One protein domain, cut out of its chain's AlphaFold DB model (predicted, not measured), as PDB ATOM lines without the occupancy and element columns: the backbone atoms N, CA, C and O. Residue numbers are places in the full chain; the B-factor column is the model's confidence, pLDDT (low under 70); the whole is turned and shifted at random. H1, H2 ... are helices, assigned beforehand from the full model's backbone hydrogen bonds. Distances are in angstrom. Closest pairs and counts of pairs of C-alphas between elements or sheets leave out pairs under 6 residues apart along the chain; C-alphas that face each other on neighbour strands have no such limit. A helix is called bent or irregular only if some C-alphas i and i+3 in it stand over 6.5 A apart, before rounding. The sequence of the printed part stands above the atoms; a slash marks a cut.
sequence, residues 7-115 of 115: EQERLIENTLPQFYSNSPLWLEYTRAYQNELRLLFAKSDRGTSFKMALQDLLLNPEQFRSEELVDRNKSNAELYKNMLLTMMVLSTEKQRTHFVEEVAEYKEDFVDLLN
ATOM      1  N   GLU A   7     -18.390  45.129   1.567       96.38
ATOM      2  CA  GLU A   7     -19.626  44.393   1.289       96.38
ATOM      3  C   GLU A   7     -19.519  42.923   1.705       96.38
ATOM      4  O   GLU A   7     -20.464  42.357   2.251       96.38
ATOM      5  N   GLN A   8     -18.341  42.328   1.516       96.88
ATOM      6  CA  GLN A   8     -18.035  40.979   1.981       96.88
ATOM      7  C   GLN A   8     -17.949  40.914   3.513       96.88
ATOM      8  O   GLN A   8     -18.434  39.952   4.106       96.88
ATOM      9  N   GLU A   9     -17.388  41.939   4.160       97.12
ATOM     10  CA  GLU A   9     -17.377  42.063   5.624       97.12
ATOM     11  C   GLU A   9     -18.806  42.139   6.175       97.12
ATOM     12  O   GLU A   9     -19.184  41.320   7.011       97.12
ATOM     13  N   ARG A  10     -19.650  43.016   5.614       97.69
ATOM     14  CA  ARG A  10     -21.070  43.116   5.996       97.69
ATOM     15  C   ARG A  10     -21.837  41.812   5.778       97.69
ATOM     16  O   ARG A  10     -22.702  41.472   6.582       97.69
ATOM     17  N   LEU A  11     -21.555  41.070   4.704       97.25
ATOM     18  CA  LEU A  11     -22.155  39.750   4.481       97.25
ATOM     19  C   LEU A  11     -21.830  38.793   5.637       97.25
ATOM     20  O   LEU A  11     -22.731  38.131   6.155       97.25
ATOM     21  N   ILE A  12     -20.564  38.733   6.059       95.44
ATOM     22  CA  ILE A  12     -20.124  37.876   7.167       95.44
ATOM     23  C   ILE A  12     -20.782  38.319   8.476       95.44
ATOM     24  O   ILE A  12     -21.373  37.491   9.167       95.44
ATOM     25  N   GLU A  13     -20.740  39.614   8.789       96.94
ATOM     26  CA  GLU A  13     -21.322  40.182  10.012       96.94
ATOM     27  C   GLU A  13     -22.821  39.893  10.137       96.94
ATOM     28  O   GLU A  13     -23.300  39.574  11.223       96.94
ATOM     29  N   ASN A  14     -23.556  39.934   9.025       96.38
ATOM     30  CA  ASN A  14     -24.986  39.633   9.013       96.38
ATOM     31  C   ASN A  14     -25.287  38.127   9.065       96.38
ATOM     32  O   ASN A  14     -26.357  37.732   9.532       96.38
ATOM     33  N   THR A  15     -24.376  37.279   8.582       96.31
ATOM     34  CA  THR A  15     -24.593  35.825   8.529       96.31
ATOM     35  C   THR A  15     -24.193  35.144   9.838       96.31
ATOM     36  O   THR A  15     -24.919  34.276  10.316       96.31
ATOM     37  N   LEU A  16     -23.067  35.532  10.452       94.00
ATOM     38  CA  LEU A  16     -22.518  34.863  11.642       94.00
ATOM     39  C   LEU A  16     -23.520  34.706  12.804       94.00
ATOM     40  O   LEU A  16     -23.597  33.604  13.348       94.00
ATOM     41  N   PRO A  17     -24.334  35.719  13.169       96.81
ATOM     42  CA  PRO A  17     -25.307  35.591  14.257       96.81
ATOM     43  C   PRO A  17     -26.420  34.566  13.998       96.81
ATOM     44  O   PRO A  17     -27.123  34.190  14.931       96.81
ATOM     45  N   GLN A  18     -26.606  34.130  12.749       96.69
ATOM     46  CA  GLN A  18     -27.639  33.164  12.366       96.69
ATOM     47  C   GLN A  18     -27.188  31.712  12.571       96.69
ATOM     48  O   GLN A  18     -28.022  30.808  12.562       96.69
ATOM     49  N   PHE A  19     -25.887  31.472  12.759       96.44
ATOM     50  CA  PHE A  19     -25.379  30.135  13.044       96.44
ATOM     51  C   PHE A  19     -25.796  29.683  14.441       96.44
ATOM     52  O   PHE A  19     -25.577  30.368  15.441       96.44
ATOM     53  N   TYR A  20     -26.306  28.459  14.530       96.88
ATOM     54  CA  TYR A  20     -26.490  27.810  15.815       96.88
ATOM     55  C   TYR A  20     -25.137  27.456  16.429       96.88
ATOM     56  O   TYR A  20     -24.313  26.780  15.806       96.88
ATOM     57  N   SER A  21     -24.943  27.835  17.691       95.06
ATOM     58  CA  SER A  21     -23.867  27.275  18.504       95.06
ATOM     59  C   SER A  21     -24.215  25.834  18.882       95.06
ATOM     60  O   SER A  21     -25.147  25.584  19.651       95.06
ATOM     61  N   ASN A  22     -23.466  24.881  18.324       95.81
ATOM     62  CA  ASN A  22     -23.702  23.447  18.519       95.81
ATOM     63  C   ASN A  22     -22.767  22.816  19.561       95.81
ATOM     64  O   ASN A  22     -22.829  21.606  19.754       95.81
ATOM     65  N   SER A  23     -21.904  23.585  20.238       95.81
ATOM     66  CA  SER A  23     -20.889  23.029  21.151       95.81
ATOM     67  C   SER A  23     -21.455  22.089  22.229       95.81
ATOM     68  O   SER A  23     -20.875  21.018  22.415       95.81
ATOM     69  N   PRO A  24     -22.579  22.404  22.908       97.31
ATOM     70  CA  PRO A  24     -23.162  21.488  23.893       97.31
ATOM     71  C   PRO A  24     -23.639  20.173  23.265       97.31
ATOM     72  O   PRO A  24     -23.302  19.097  23.750       97.31
ATOM     73  N   LEU A  25     -24.338  20.257  22.132       97.88
ATOM     74  CA  LEU A  25     -24.867  19.097  21.415       97.88
ATOM     75  C   LEU A  25     -23.743  18.207  20.857       97.88
ATOM     76  O   LEU A  25     -23.832  16.983  20.901       97.88
ATOM     77  N   TRP A  26     -22.647  18.807  20.382       97.56
ATOM     78  CA  TRP A  26     -21.446  18.075  19.968       97.56
ATOM     79  C   TRP A  26     -20.795  17.324  21.128       97.56
ATOM     80  O   TRP A  26     -20.335  16.193  20.951       97.56
ATOM     81  N   LEU A  27     -20.762  17.925  22.319       97.94
ATOM     82  CA  LEU A  27     -20.245  17.268  23.516       97.94
ATOM     83  C   LEU A  27     -21.128  16.087  23.937       97.94
ATOM     84  O   LEU A  27     -20.601  15.035  24.297       97.94
ATOM     85  N   GLU A  28     -22.450  16.243  23.878       97.94
ATOM     86  CA  GLU A  28     -23.408  15.166  24.156       97.94
ATOM     87  C   GLU A  28     -23.233  13.993  23.191       97.94
ATOM     88  O   GLU A  28     -23.017  12.865  23.638       97.94
ATOM     89  N   TYR A  29     -23.217  14.275  21.888       98.12
ATOM     90  CA  TYR A  29     -22.923  13.293  20.846       98.12
ATOM     91  C   TYR A  29     -21.604  12.550  21.120       98.12
ATOM     92  O   TYR A  29     -21.569  11.318  21.152       98.12
ATOM     93  N   THR A  30     -20.525  13.289  21.390       97.44
ATOM     94  CA  THR A  30     -19.198  12.701  21.624       97.44
ATOM     95  C   THR A  30     -19.203  11.777  22.841       97.44
ATOM     96  O   THR A  30     -18.622  10.693  22.802       97.44
ATOM     97  N   ARG A  31     -19.890  12.169  23.921       98.12
ATOM     98  CA  ARG A  31     -20.028  11.342  25.129       98.12
ATOM     99  C   ARG A  31     -20.826  10.068  24.865       98.12
ATOM    100  O   ARG A  31     -20.416   9.010  25.336       98.12
ATOM    101  N   ALA A  32     -21.932  10.160  24.126       97.94
ATOM    102  CA  ALA A  32     -22.745   9.001  23.764       97.94
ATOM    103  C   ALA A  32     -21.929   8.001  22.931       97.94
ATOM    104  O   ALA A  32     -21.809   6.835  23.304       97.94
ATOM    105  N   TYR A  33     -21.262   8.485  21.882       98.25
ATOM    106  CA  TYR A  33     -20.408   7.665  21.028       98.25
ATOM    107  C   TYR A  33     -19.258   6.992  21.804       98.25
ATOM    108  O   TYR A  33     -19.034   5.784  21.692       98.25
ATOM    109  N   GLN A  34     -18.556   7.745  22.659       98.00
ATOM    110  CA  GLN A  34     -17.488   7.200  23.505       98.00
ATOM    111  C   GLN A  34     -17.998   6.137  24.483       98.00
ATOM    112  O   GLN A  34     -17.293   5.163  24.761       98.00
ATOM    113  N   ASN A  35     -19.210   6.307  25.017       98.19
ATOM    114  CA  ASN A  35     -19.811   5.320  25.901       98.19
ATOM    115  C   ASN A  35     -20.071   3.993  25.176       98.19
ATOM    116  O   ASN A  35     -19.720   2.946  25.718       98.19
ATOM    117  N   GLU A  36     -20.605   4.027  23.954       97.94
ATOM    118  CA  GLU A  36     -20.855   2.813  23.165       97.94
ATOM    119  C   GLU A  36     -19.566   2.078  22.800       97.94
ATOM    120  O   GLU A  36     -19.465   0.860  22.976       97.94
ATOM    121  N   LEU A  37     -18.525   2.815  22.402       98.00
ATOM    122  CA  LEU A  37     -17.196   2.237  22.199       98.00
ATOM    123  C   LEU A  37     -16.684   1.563  23.477       98.00
ATOM    124  O   LEU A  37     -16.229   0.419  23.436       98.00
ATOM    125  N   ARG A  38     -16.790   2.232  24.630       98.19
ATOM    126  CA  ARG A  38     -16.357   1.674  25.920       98.19
ATOM    127  C   ARG A  38     -17.104   0.384  26.262       98.19
ATOM    128  O   ARG A  38     -16.469  -0.585  26.677       98.19
ATOM    129  N   LEU A  39     -18.425   0.357  26.080       97.69
ATOM    130  CA  LEU A  39     -19.247  -0.833  26.315       97.69
ATOM    131  C   LEU A  39     -18.853  -1.984  25.384       97.69
ATOM    132  O   LEU A  39     -18.771  -3.133  25.822       97.69
ATOM    133  N   LEU A  40     -18.560  -1.687  24.116       97.56
ATOM    134  CA  LEU A  40     -18.090  -2.683  23.163       97.56
ATOM    135  C   LEU A  40     -16.719  -3.251  23.566       97.56
ATOM    136  O   LEU A  40     -16.539  -4.471  23.592       97.56
ATOM    137  N   PHE A  41     -15.766  -2.391  23.932       97.62
ATOM    138  CA  PHE A  41     -14.422  -2.812  24.333       97.62
ATOM    139  C   PHE A  41     -14.379  -3.542  25.679       97.62
ATOM    140  O   PHE A  41     -13.487  -4.369  25.875       97.62
ATOM    141  N   ALA A  42     -15.349  -3.324  26.568       97.44
ATOM    142  CA  ALA A  42     -15.468  -4.066  27.823       97.44
ATOM    143  C   ALA A  42     -15.805  -5.559  27.626       97.44
ATOM    144  O   ALA A  42     -15.559  -6.367  28.521       97.44
ATOM    145  N   LYS A  43     -16.340  -5.955  26.461       95.56
ATOM    146  CA  LYS A  43     -16.592  -7.367  26.134       95.56
ATOM    147  C   LYS A  43     -15.264  -8.109  25.968       95.56
ATOM    148  O   LYS A  43     -14.365  -7.601  25.308       95.56
ATOM    149  N   SER A  44     -15.132  -9.307  26.536       91.81
ATOM    150  CA  SER A  44     -13.926 -10.136  26.380       91.81
ATOM    151  C   SER A  44     -13.856 -10.828  25.015       91.81
ATOM    152  O   SER A  44     -12.766 -11.020  24.480       91.81
ATOM    153  N   ASP A  45     -15.010 -11.170  24.436       95.56
ATOM    154  CA  ASP A  45     -15.102 -11.780  23.111       95.56
ATOM    155  C   ASP A  45     -14.763 -10.773  21.995       95.56
ATOM    156  O   ASP A  45     -15.310  -9.668  21.931       95.56
ATOM    157  N   ARG A  46     -13.855 -11.180  21.100       96.19
ATOM    158  CA  ARG A  46     -13.379 -10.420  19.927       96.19
ATOM    159  C   ARG A  46     -13.756 -11.088  18.598       96.19
ATOM    160  O   ARG A  46     -13.141 -10.812  17.564       96.19
ATOM    161  N   GLY A  47     -14.741 -11.983  18.627       96.69
ATOM    162  CA  GLY A  47     -15.276 -12.676  17.463       96.69
ATOM    163  C   GLY A  47     -16.017 -11.764  16.479       96.69
ATOM    164  O   GLY A  47     -15.955 -10.534  16.531       96.69
ATOM    165  N   THR A  48     -16.737 -12.382  15.547       97.44
ATOM    166  CA  THR A  48     -17.406 -11.695  14.431       97.44
ATOM    167  C   THR A  48     -18.346 -10.581  14.892       97.44
ATOM    168  O   THR A  48     -18.275  -9.470  14.373       97.44
ATOM    169  N   SER A  49     -19.164 -10.835  15.915       95.88
ATOM    170  CA  SER A  49     -20.132  -9.867  16.447       95.88
ATOM    171  C   SER A  49     -19.464  -8.601  16.990       95.88
ATOM    172  O   SER A  49     -19.970  -7.499  16.788       95.88
ATOM    173  N   PHE A  50     -18.302  -8.741  17.639       97.94
ATOM    174  CA  PHE A  50     -17.511  -7.601  18.096       97.94
ATOM    175  C   PHE A  50     -17.015  -6.763  16.912       97.94
ATOM    176  O   PHE A  50     -17.164  -5.544  16.918       97.94
ATOM    177  N   LYS A  51     -16.460  -7.415  15.882       97.81
ATOM    178  CA  LYS A  51     -15.931  -6.732  14.691       97.81
ATOM    179  C   LYS A  51     -17.022  -5.989  13.924       97.81
ATOM    180  O   LYS A  51     -16.795  -4.854  13.528       97.81
ATOM    181  N   MET A  52     -18.195  -6.601  13.764       97.69
ATOM    182  CA  MET A  52     -19.341  -5.965  13.108       97.69
ATOM    183  C   MET A  52     -19.823  -4.735  13.881       97.69
ATOM    184  O   MET A  52     -20.016  -3.684  13.283       97.69
ATOM    185  N   ALA A  53     -19.957  -4.840  15.206       96.88
ATOM    186  CA  ALA A  53     -20.344  -3.704  16.038       96.88
ATOM    187  C   ALA A  53     -19.292  -2.583  16.003       96.88
ATOM    188  O   ALA A  53     -19.645  -1.414  15.902       96.88
ATOM    189  N   LEU A  54     -18.000  -2.924  16.039       97.69
ATOM    190  CA  LEU A  54     -16.932  -1.927  15.941       97.69
ATOM    191  C   LEU A  54     -16.957  -1.229  14.581       97.69
ATOM    192  O   LEU A  54     -16.828  -0.013  14.517       97.69
ATOM    193  N   GLN A  55     -17.132  -1.992  13.504       97.94
ATOM    194  CA  GLN A  55     -17.233  -1.444  12.159       97.94
ATOM    195  C   GLN A  55     -18.418  -0.483  12.039       97.94
ATOM    196  O   GLN A  55     -18.251   0.596  11.483       97.94
ATOM    197  N   ASP A  56     -19.581  -0.836  12.586       97.44
ATOM    198  CA  ASP A  56     -20.743   0.051  12.576       97.44
ATOM    199  C   ASP A  56     -20.489   1.348  13.360       97.44
ATOM    200  O   ASP A  56     -20.718   2.434  12.836       97.44
ATOM    201  N   LEU A  57     -19.906   1.259  14.561       97.06
ATOM    202  CA  LEU A  57     -19.539   2.437  15.354       97.06
ATOM    203  C   LEU A  57     -18.557   3.361  14.613       97.06
ATOM    204  O   LEU A  57     -18.687   4.579  14.695       97.06
ATOM    205  N   LEU A  58     -17.586   2.796  13.889       96.56
ATOM    206  CA  LEU A  58     -16.569   3.566  13.165       96.56
ATOM    207  C   LEU A  58     -17.082   4.164  11.851       96.56
ATOM    208  O   LEU A  58     -16.656   5.256  11.480       96.56
ATOM    209  N   LEU A  59     -17.952   3.451  11.131       97.25
ATOM    210  CA  LEU A  59     -18.471   3.892   9.833       97.25
ATOM    211  C   LEU A  59     -19.714   4.771   9.967       97.25
ATOM    212  O   LEU A  59     -19.934   5.642   9.129       97.25
ATOM    213  N   ASN A  60     -20.495   4.575  11.028       96.75
ATOM    214  CA  ASN A  60     -21.740   5.286  11.285       96.75
ATOM    215  C   ASN A  60     -21.725   5.972  12.662       96.75
ATOM    216  O   ASN A  60     -22.674   5.800  13.428       96.75
ATOM    217  N   PRO A  61     -20.698   6.766  13.027       95.44
ATOM    218  CA  PRO A  61     -20.662   7.398  14.345       95.44
ATOM    219  C   PRO A  61     -21.807   8.413  14.496       95.44
ATOM    220  O   PRO A  61     -22.362   8.587  15.574       95.44
ATOM    221  N   GLU A  62     -22.269   9.003  13.395       95.56
ATOM    222  CA  GLU A  62     -23.303  10.039  13.415       95.56
ATOM    223  C   GLU A  62     -24.694   9.551  13.825       95.56
ATOM    224  O   GLU A  62     -25.560  10.379  14.103       95.56
ATOM    225  N   GLN A  63     -24.900   8.234  13.930       95.56
ATOM    226  CA  GLN A  63     -26.131   7.657  14.472       95.56
ATOM    227  C   GLN A  63     -26.386   8.056  15.937       95.56
ATOM    228  O   GLN A  63     -27.517   7.979  16.404       95.56
ATOM    229  N   PHE A  64     -25.352   8.512  16.657       96.88
ATOM    230  CA  PHE A  64     -25.457   8.985  18.043       96.88
ATOM    231  C   PHE A  64     -25.743  10.486  18.165       96.88
ATOM    232  O   PHE A  64     -25.794  11.013  19.277       96.88
ATOM    233  N   ARG A  65     -25.892  11.207  17.048       97.38
ATOM    234  CA  ARG A  65     -26.320  12.608  17.083       97.38
ATOM    235  C   ARG A  65     -27.798  12.687  17.455       97.38
ATOM    236  O   ARG A  65     -28.604  11.887  16.988       97.38
ATOM    237  N   SER A  66     -28.166  13.696  18.238       97.81
ATOM    238  CA  SER A  66     -29.577  14.033  18.428       97.81
ATOM    239  C   SER A  66     -30.187  14.571  17.131       97.81
ATOM    240  O   SER A  66     -29.483  15.151  16.299       97.81
ATOM    241  N   GLU A  67     -31.506  14.434  16.981       97.75
ATOM    242  CA  GLU A  67     -32.248  15.044  15.867       97.75
ATOM    243  C   GLU A  67     -31.996  16.557  15.798       97.75
ATOM    244  O   GLU A  67     -31.728  17.103  14.731       97.75
ATOM    245  N   GLU A  68     -31.943  17.220  16.957       97.94
ATOM    246  CA  GLU A  68     -31.630  18.645  17.046       97.94
ATOM    247  C   GLU A  68     -30.239  18.982  16.489       97.94
ATOM    248  O   GLU A  68     -30.090  19.946  15.736       97.94
ATOM    249  N   LEU A  69     -29.207  18.195  16.816       98.12
ATOM    250  CA  LEU A  69     -27.868  18.412  16.268       98.12
ATOM    251  C   LEU A  69     -27.846  18.188  14.754       98.12
ATOM    252  O   LEU A  69     -27.193  18.941  14.031       98.12
ATOM    253  N   VAL A  70     -28.559  17.169  14.268       98.00
ATOM    254  CA  VAL A  70     -28.689  16.894  12.832       98.00
ATOM    255  C   VAL A  70     -29.316  18.087  12.116       98.00
ATOM    256  O   VAL A  70     -28.769  18.550  11.112       98.00
ATOM    257  N   ASP A  71     -30.413  18.622  12.636       98.06
ATOM    258  CA  ASP A  71     -31.128  19.716  11.987       98.06
ATOM    259  C   ASP A  71     -30.366  21.038  12.070       98.06
ATOM    260  O   ASP A  71     -30.222  21.721  11.055       98.06
ATOM    261  N   ARG A  72     -29.746  21.358  13.213       98.00
ATOM    262  CA  ARG A  72     -28.876  22.538  13.324       98.00
ATOM    263  C   ARG A  72     -27.653  22.442  12.418       98.00
ATOM    264  O   ARG A  72     -27.244  23.448  11.846       98.00
ATOM    265  N   ASN A  73     -27.066  21.253  12.256       97.19
ATOM    266  CA  ASN A  73     -25.966  21.047  11.312       97.19
ATOM    267  C   ASN A  73     -26.422  21.290   9.868       97.19
ATOM    268  O   ASN A  73     -25.706  21.959   9.126       97.19
ATOM    269  N   LYS A  74     -27.614  20.817   9.475       97.62
ATOM    270  CA  LYS A  74     -28.192  21.114   8.150       97.62
ATOM    271  C   LYS A  74     -28.431  22.613   7.965       97.62
ATOM    272  O   LYS A  74     -28.019  23.164   6.950       97.62
ATOM    273  N   SER A  75     -29.041  23.287   8.944       97.44
ATOM    274  CA  SER A  75     -29.282  24.734   8.878       97.44
ATOM    275  C   SER A  75     -27.981  25.529   8.760       97.44
ATOM    276  O   SER A  75     -27.863  26.376   7.880       97.44
ATOM    277  N   ASN A  76     -26.980  25.222   9.590       97.94
ATOM    278  CA  ASN A  76     -25.669  25.870   9.531       97.94
ATOM    279  C   ASN A  76     -24.954  25.599   8.197       97.94
ATOM    280  O   ASN A  76     -24.314  26.499   7.657       97.94
ATOM    281  N   ALA A  77     -25.070  24.387   7.646       97.25
ATOM    282  CA  ALA A  77     -24.485  24.044   6.351       97.25
ATOM    283  C   ALA A  77     -25.117  24.847   5.204       97.25
ATOM    284  O   ALA A  77     -24.393  25.386   4.367       97.25
ATOM    285  N   GLU A  78     -26.445  24.985   5.183       97.94
ATOM    286  CA  GLU A  78     -27.131  25.797   4.172       97.94
ATOM    287  C   GLU A  78     -26.827  27.296   4.330       97.94
ATOM    288  O   GLU A  78     -26.576  27.970   3.331       97.94
ATOM    289  N   LEU A  79     -26.757  27.817   5.562       97.31
ATOM    290  CA  LEU A  79     -26.311  29.195   5.818       97.31
ATOM    291  C   LEU A  79     -24.900  29.435   5.275       97.31
ATOM    292  O   LEU A  79     -24.675  30.392   4.533       97.31
ATOM    293  N   TYR A  80     -23.959  28.542   5.593       96.62
ATOM    294  CA  TYR A  80     -22.582  28.640   5.120       96.62
ATOM    295  C   TYR A  80     -22.489  28.568   3.594       96.62
ATOM    296  O   TYR A  80     -21.800  29.377   2.974       96.62
ATOM    297  N   LYS A  81     -23.213  27.634   2.972       97.56
ATOM    298  CA  LYS A  81     -23.261  27.474   1.516       97.56
ATOM    299  C   LYS A  81     -23.797  28.726   0.827       97.56
ATOM    300  O   LYS A  81     -23.191  29.195  -0.135       97.56
ATOM    301  N   ASN A  82     -24.899  29.284   1.322       97.19
ATOM    302  CA  ASN A  82     -25.472  30.509   0.771       97.19
ATOM    303  C   ASN A  82     -24.509  31.687   0.930       97.19
ATOM    304  O   ASN A  82     -24.254  32.396  -0.040       97.19
ATOM    305  N   MET A  83     -23.897  31.838   2.108       96.56
ATOM    306  CA  MET A  83     -22.868  32.850   2.344       96.56
ATOM    307  C   MET A  83     -21.693  32.699   1.374       96.56
ATOM    308  O   MET A  83     -21.246  33.691   0.807       96.56
ATOM    309  N   LEU A  84     -21.211  31.476   1.135       94.69
ATOM    310  CA  LEU A  84     -20.113  31.215   0.204       94.69
ATOM    311  C   LEU A  84     -20.490  31.564  -1.243       94.69
ATOM    312  O   LEU A  84     -19.694  32.182  -1.948       94.69
ATOM    313  N   LEU A  85     -21.701  31.219  -1.689       95.94
ATOM    314  CA  LEU A  85     -22.190  31.586  -3.022       95.94
ATOM    315  C   LEU A  85     -22.282  33.106  -3.185       95.94
ATOM    316  O   LEU A  85     -21.802  33.646  -4.181       95.94
ATOM    317  N   THR A  86     -22.833  33.811  -2.195       96.25
ATOM    318  CA  THR A  86     -22.887  35.277  -2.214       96.25
ATOM    319  C   THR A  86     -21.485  35.884  -2.173       96.25
ATOM    320  O   THR A  86     -21.199  36.797  -2.942       96.25
ATOM    321  N   MET A  87     -20.573  35.338  -1.365       95.12
ATOM    322  CA  MET A  87     -19.167  35.756  -1.311       95.12
ATOM    323  C   MET A  87     -18.487  35.637  -2.682       95.12
ATOM    324  O   MET A  87     -17.771  36.545  -3.101       95.12
ATOM    325  N   MET A  88     -18.752  34.548  -3.412       91.75
ATOM    326  CA  MET A  88     -18.240  34.346  -4.770       91.75
ATOM    327  C   MET A  88     -18.823  35.351  -5.766       91.75
ATOM    328  O   MET A  88     -18.085  35.847  -6.615       91.75
ATOM    329  N   VAL A  89     -20.105  35.705  -5.652       95.19
ATOM    330  CA  VAL A  89     -20.722  36.753  -6.489       95.19
ATOM    331  C   VAL A  89     -20.103  38.124  -6.206       95.19
ATOM    332  O   VAL A  89     -19.820  38.868  -7.142       95.19
ATOM    333  N   LEU A  90     -19.831  38.433  -4.937       96.00
ATOM    334  CA  LEU A  90     -19.214  39.692  -4.504       96.00
ATOM    335  C   LEU A  90     -17.699  39.757  -4.736       96.00
ATOM    336  O   LEU A  90     -17.077  40.796  -4.516       96.00
ATOM    337  N   SER A  91     -17.078  38.647  -5.138       95.06
ATOM    338  CA  SER A  91     -15.638  38.599  -5.364       95.06
ATOM    339  C   SER A  91     -15.210  39.535  -6.497       95.06
ATOM    340  O   SER A  91     -15.870  39.668  -7.531       95.06
ATOM    341  N   THR A  92     -14.057  40.172  -6.337       95.38
ATOM    342  CA  THR A  92     -13.390  40.875  -7.440       95.38
ATOM    343  C   THR A  92     -12.638  39.883  -8.325       95.38
ATOM    344  O   THR A  92     -12.321  38.770  -7.903       95.38
ATOM    345  N   GLU A  93     -12.294  40.284  -9.551       94.12
ATOM    346  CA  GLU A  93     -11.464  39.459 -10.441       94.12
ATOM    347  C   GLU A  93     -10.137  39.070  -9.782       94.12
ATOM    348  O   GLU A  93      -9.786  37.895  -9.761       94.12
ATOM    349  N   LYS A  94      -9.472  40.025  -9.119       94.12
ATOM    350  CA  LYS A  94      -8.244  39.767  -8.359       94.12
ATOM    351  C   LYS A  94      -8.441  38.698  -7.279       94.12
ATOM    352  O   LYS A  94      -7.600  37.819  -7.131       94.12
ATOM    353  N   GLN A  95      -9.540  38.769  -6.524       95.56
ATOM    354  CA  GLN A  95      -9.838  37.786  -5.477       95.56
ATOM    355  C   GLN A  95     -10.134  36.396  -6.063       95.56
ATOM    356  O   GLN A  95      -9.744  35.400  -5.454       95.56
ATOM    357  N   ARG A  96     -10.781  36.320  -7.238       94.06
ATOM    358  CA  ARG A  96     -11.025  35.055  -7.953       94.06
ATOM    359  C   ARG A  96      -9.741  34.430  -8.475       94.06
ATOM    360  O   ARG A  96      -9.532  33.247  -8.239       94.06
ATOM    361  N   THR A  97      -8.890  35.208  -9.141       93.75
ATOM    362  CA  THR A  97      -7.597  34.726  -9.648       93.75
ATOM    363  C   THR A  97      -6.756  34.171  -8.508       93.75
ATOM    364  O   THR A  97      -6.349  33.017  -8.553       93.75
ATOM    365  N   HIS A  98      -6.627  34.936  -7.424       93.06
ATOM    366  CA  HIS A  98      -5.882  34.498  -6.253       93.06
ATOM    367  C   HIS A  98      -6.503  33.264  -5.572       93.06
ATOM    368  O   HIS A  98      -5.789  32.411  -5.069       93.06
ATOM    369  N   PHE A  99      -7.833  33.114  -5.567       90.88
ATOM    370  CA  PHE A  99      -8.458  31.883  -5.071       90.88
ATOM    371  C   PHE A  99      -8.091  30.651  -5.910       90.88
ATOM    372  O   PHE A  99      -7.855  29.587  -5.347       90.88
ATOM    373  N   VAL A 100      -8.041  30.781  -7.238       92.62
ATOM    374  CA  VAL A 100      -7.636  29.681  -8.127       92.62
ATOM    375  C   VAL A 100      -6.169  29.309  -7.912       92.62
ATOM    376  O   VAL A 100      -5.857  28.121  -7.902       92.62
ATOM    377  N   GLU A 101      -5.299  30.300  -7.710       93.19
ATOM    378  CA  GLU A 101      -3.880  30.092  -7.386       93.19
ATOM    379  C   GLU A 101      -3.719  29.292  -6.084       93.19
ATOM    380  O   GLU A 101      -3.117  28.226  -6.107       93.19
ATOM    381  N   GLU A 102      -4.369  29.709  -4.993       92.12
ATOM    382  CA  GLU A 102      -4.313  28.995  -3.703       92.12
ATOM    383  C   GLU A 102      -4.825  27.547  -3.805       92.12
ATOM    384  O   GLU A 102      -4.276  26.628  -3.204       92.12
ATOM    385  N   VAL A 103      -5.882  27.308  -4.593       90.62
ATOM    386  CA  VAL A 103      -6.393  25.945  -4.825       90.62
ATOM    387  C   VAL A 103      -5.395  25.097  -5.619       90.62
ATOM    388  O   VAL A 103      -5.296  23.890  -5.382       90.62
ATOM    389  N   ALA A 104      -4.678  25.699  -6.571       92.00
ATOM    390  CA  ALA A 104      -3.634  25.011  -7.320       92.00
ATOM    391  C   ALA A 104      -2.444  24.656  -6.416       92.00
ATOM    392  O   ALA A 104      -1.979  23.521  -6.479       92.00
ATOM    393  N   GLU A 105      -2.034  25.564  -5.529       91.81
ATOM    394  CA  GLU A 105      -0.975  25.323  -4.541       91.81
ATOM    395  C   GLU A 105      -1.344  24.183  -3.585       91.81
ATOM    396  O   GLU A 105      -0.594  23.220  -3.462       91.81
ATOM    397  N   TYR A 106      -2.551  24.183  -3.006       90.75
ATOM    398  CA  TYR A 106      -2.975  23.072  -2.143       90.75
ATOM    399  C   TYR A 106      -2.982  21.728  -2.867       90.75
ATOM    400  O   TYR A 106      -2.684  20.694  -2.272       90.75
ATOM    401  N   LYS A 107      -3.338  21.710  -4.155       90.38
ATOM    402  CA  LYS A 107      -3.264  20.486  -4.954       90.38
ATOM    403  C   LYS A 107      -1.820  19.989  -5.071       90.38
ATOM    404  O   LYS A 107      -1.621  18.778  -5.015       90.38
ATOM    405  N   GLU A 108      -0.853  20.881  -5.258       89.38
ATOM    406  CA  GLU A 108       0.571  20.532  -5.297       89.38
ATOM    407  C   GLU A 108       1.040  19.999  -3.937       89.38
ATOM    408  O   GLU A 108       1.583  18.897  -3.887       89.38
ATOM    409  N   ASP A 109       0.681  20.665  -2.837       90.88
ATOM    410  CA  ASP A 109       0.988  20.202  -1.475       90.88
ATOM    411  C   ASP A 109       0.448  18.787  -1.199       90.88
ATOM    412  O   ASP A 109       1.122  17.943  -0.605       90.88
ATOM    413  N   PHE A 110      -0.779  18.485  -1.640       89.75
ATOM    414  CA  PHE A 110      -1.350  17.143  -1.487       89.75
ATOM    415  C   PHE A 110      -0.619  16.085  -2.314       89.75
ATOM    416  O   PHE A 110      -0.554  14.932  -1.889       89.75
ATOM    417  N   VAL A 111      -0.100  16.445  -3.491       88.25
ATOM    418  CA  VAL A 111       0.719  15.536  -4.302       88.25
ATOM    419  C   VAL A 111       2.035  15.246  -3.588       88.25
ATOM    420  O   VAL A 111       2.430  14.085  -3.520       88.25
ATOM    421  N   ASP A 112       2.661  16.259  -2.994       87.62
ATOM    422  CA  ASP A 112       3.897  16.095  -2.229       87.62
ATOM    423  C   ASP A 112       3.700  15.236  -0.973       87.62
ATOM    424  O   ASP A 112       4.540  14.394  -0.678       87.62
ATOM    425  N   LEU A 113       2.569  15.365  -0.269       85.88
ATOM    426  CA  LEU A 113       2.248  14.524   0.898       85.88
ATOM    427  C   LEU A 113       2.050  13.034   0.571       85.88
ATOM    428  O   LEU A 113       2.086  12.200   1.478       85.88
ATOM    429  N   LEU A 114       1.772  12.700  -0.690       80.44
ATOM    430  CA  LEU A 114       1.559  11.326  -1.150       80.44
ATOM    431  C   LEU A 114       2.827  10.683  -1.740       80.44
ATOM    432  O   LEU A 114       2.789   9.485  -2.039       80.44
ATOM    433  N   ASN A 115       3.912  11.452  -1.894       59.97
ATOM    434  CA  ASN A 115       5.216  11.012  -2.405       59.97
ATOM    435  C   ASN A 115       6.252  10.857  -1.282       59.97
ATOM    436  O   ASN A 115       7.171  10.026  -1.470       59.97
TER     437      ASN A 115
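Overview. This is residues 7 to 115 of the 115 residues of an uncharacterized protein of Glaciecola sp. (strain KUL10) (UniProt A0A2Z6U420). The model is a long, open helical hairpin, bent near its middle, with an arm at one end: H1 and H2 follow each other along one limb, and H3, H4 and H5 make the other limb, running back beside it. H5 pairs with H1 and H3 pairs with H2, while H6 turns away from the far end of H5, and residues 100 to 115, of which 100 to 113 belong to H6, stick out. The printed part has 109 residues with six named helices, H1 to H6 in order along the chain, and no named strand; the class is all helix. It is extended, with a radius of gyration of the C-alphas of 20.8 A, and only just flat, spanning 61 by 42 by 15 A.

Along the chain. H5, the longest helix, holds residues 67 to 89 and measures 33.2 A from C-alpha 67 at (-32.248, 15.044, 15.867) to C-alpha 89 at (-20.722, 36.753, -6.489). H1 holds residues 7 to 18, 17.7 A, beginning at C-alpha 7 at (-19.626, 44.393, 1.289); it is only just irregular, with C-alphas 14 and 17 at 6.6 A. H2 holds residues 23 to 41, 26.8 A, and H3 residues 48 to 59, 16.3 A. H4 is residues 61 to 64, 6.3 A. H6 holds residues 93 to 113, 30.6 A, ending at C-alpha 113 at (2.248, 14.524, 0.898).

Arrangement. H5 touches H1 with residues 79 to 87 alone, at a shallow tilt of 7 degrees, opposite ways; their closest C-alphas are those of Gln 8 and Met 87, 6.3 A. H2 is close to H5 but not clearly touching, at a steep tilt of 53 degrees, with the C-alphas of Leu 25 and Leu 69 closest at 6.0 A. H2 touches H4 with residues 29 to 33 alone, the C-alphas of Tyr 29 and Phe 64 coming closest at 5.7 A. H2 and H3 form a helical hairpin at a shallow tilt of 16 degrees, opposite ways; H2 touches H3 with residues 33 to 40 alone, and the closest C-alphas, of Leu 40 and Phe 50, are 7.1 A apart. H3 and H4 meet only through their link. H6 touches no helix; it is close to H5 but not clearly touching, at a steep tilt of 57 degrees, with the C-alphas of Met 88 and Arg 96 closest at 7.9 A. Every O i to N i+4 pair is within hydrogen-bond range in H2, H3, H5 and H6, against 6 of 8 in H1, while H4 is too short for such a pair.

Size, cuts and confidence. The two C-alphas farthest apart, of Ser 44 and Glu 93, are 61.8 A apart. Residues 42 to 49 stand free too. The printed part has no cut, and no link is long. Mean pLDDT of the printed part is 95.3, and residue 115, the chain's last, is under 70.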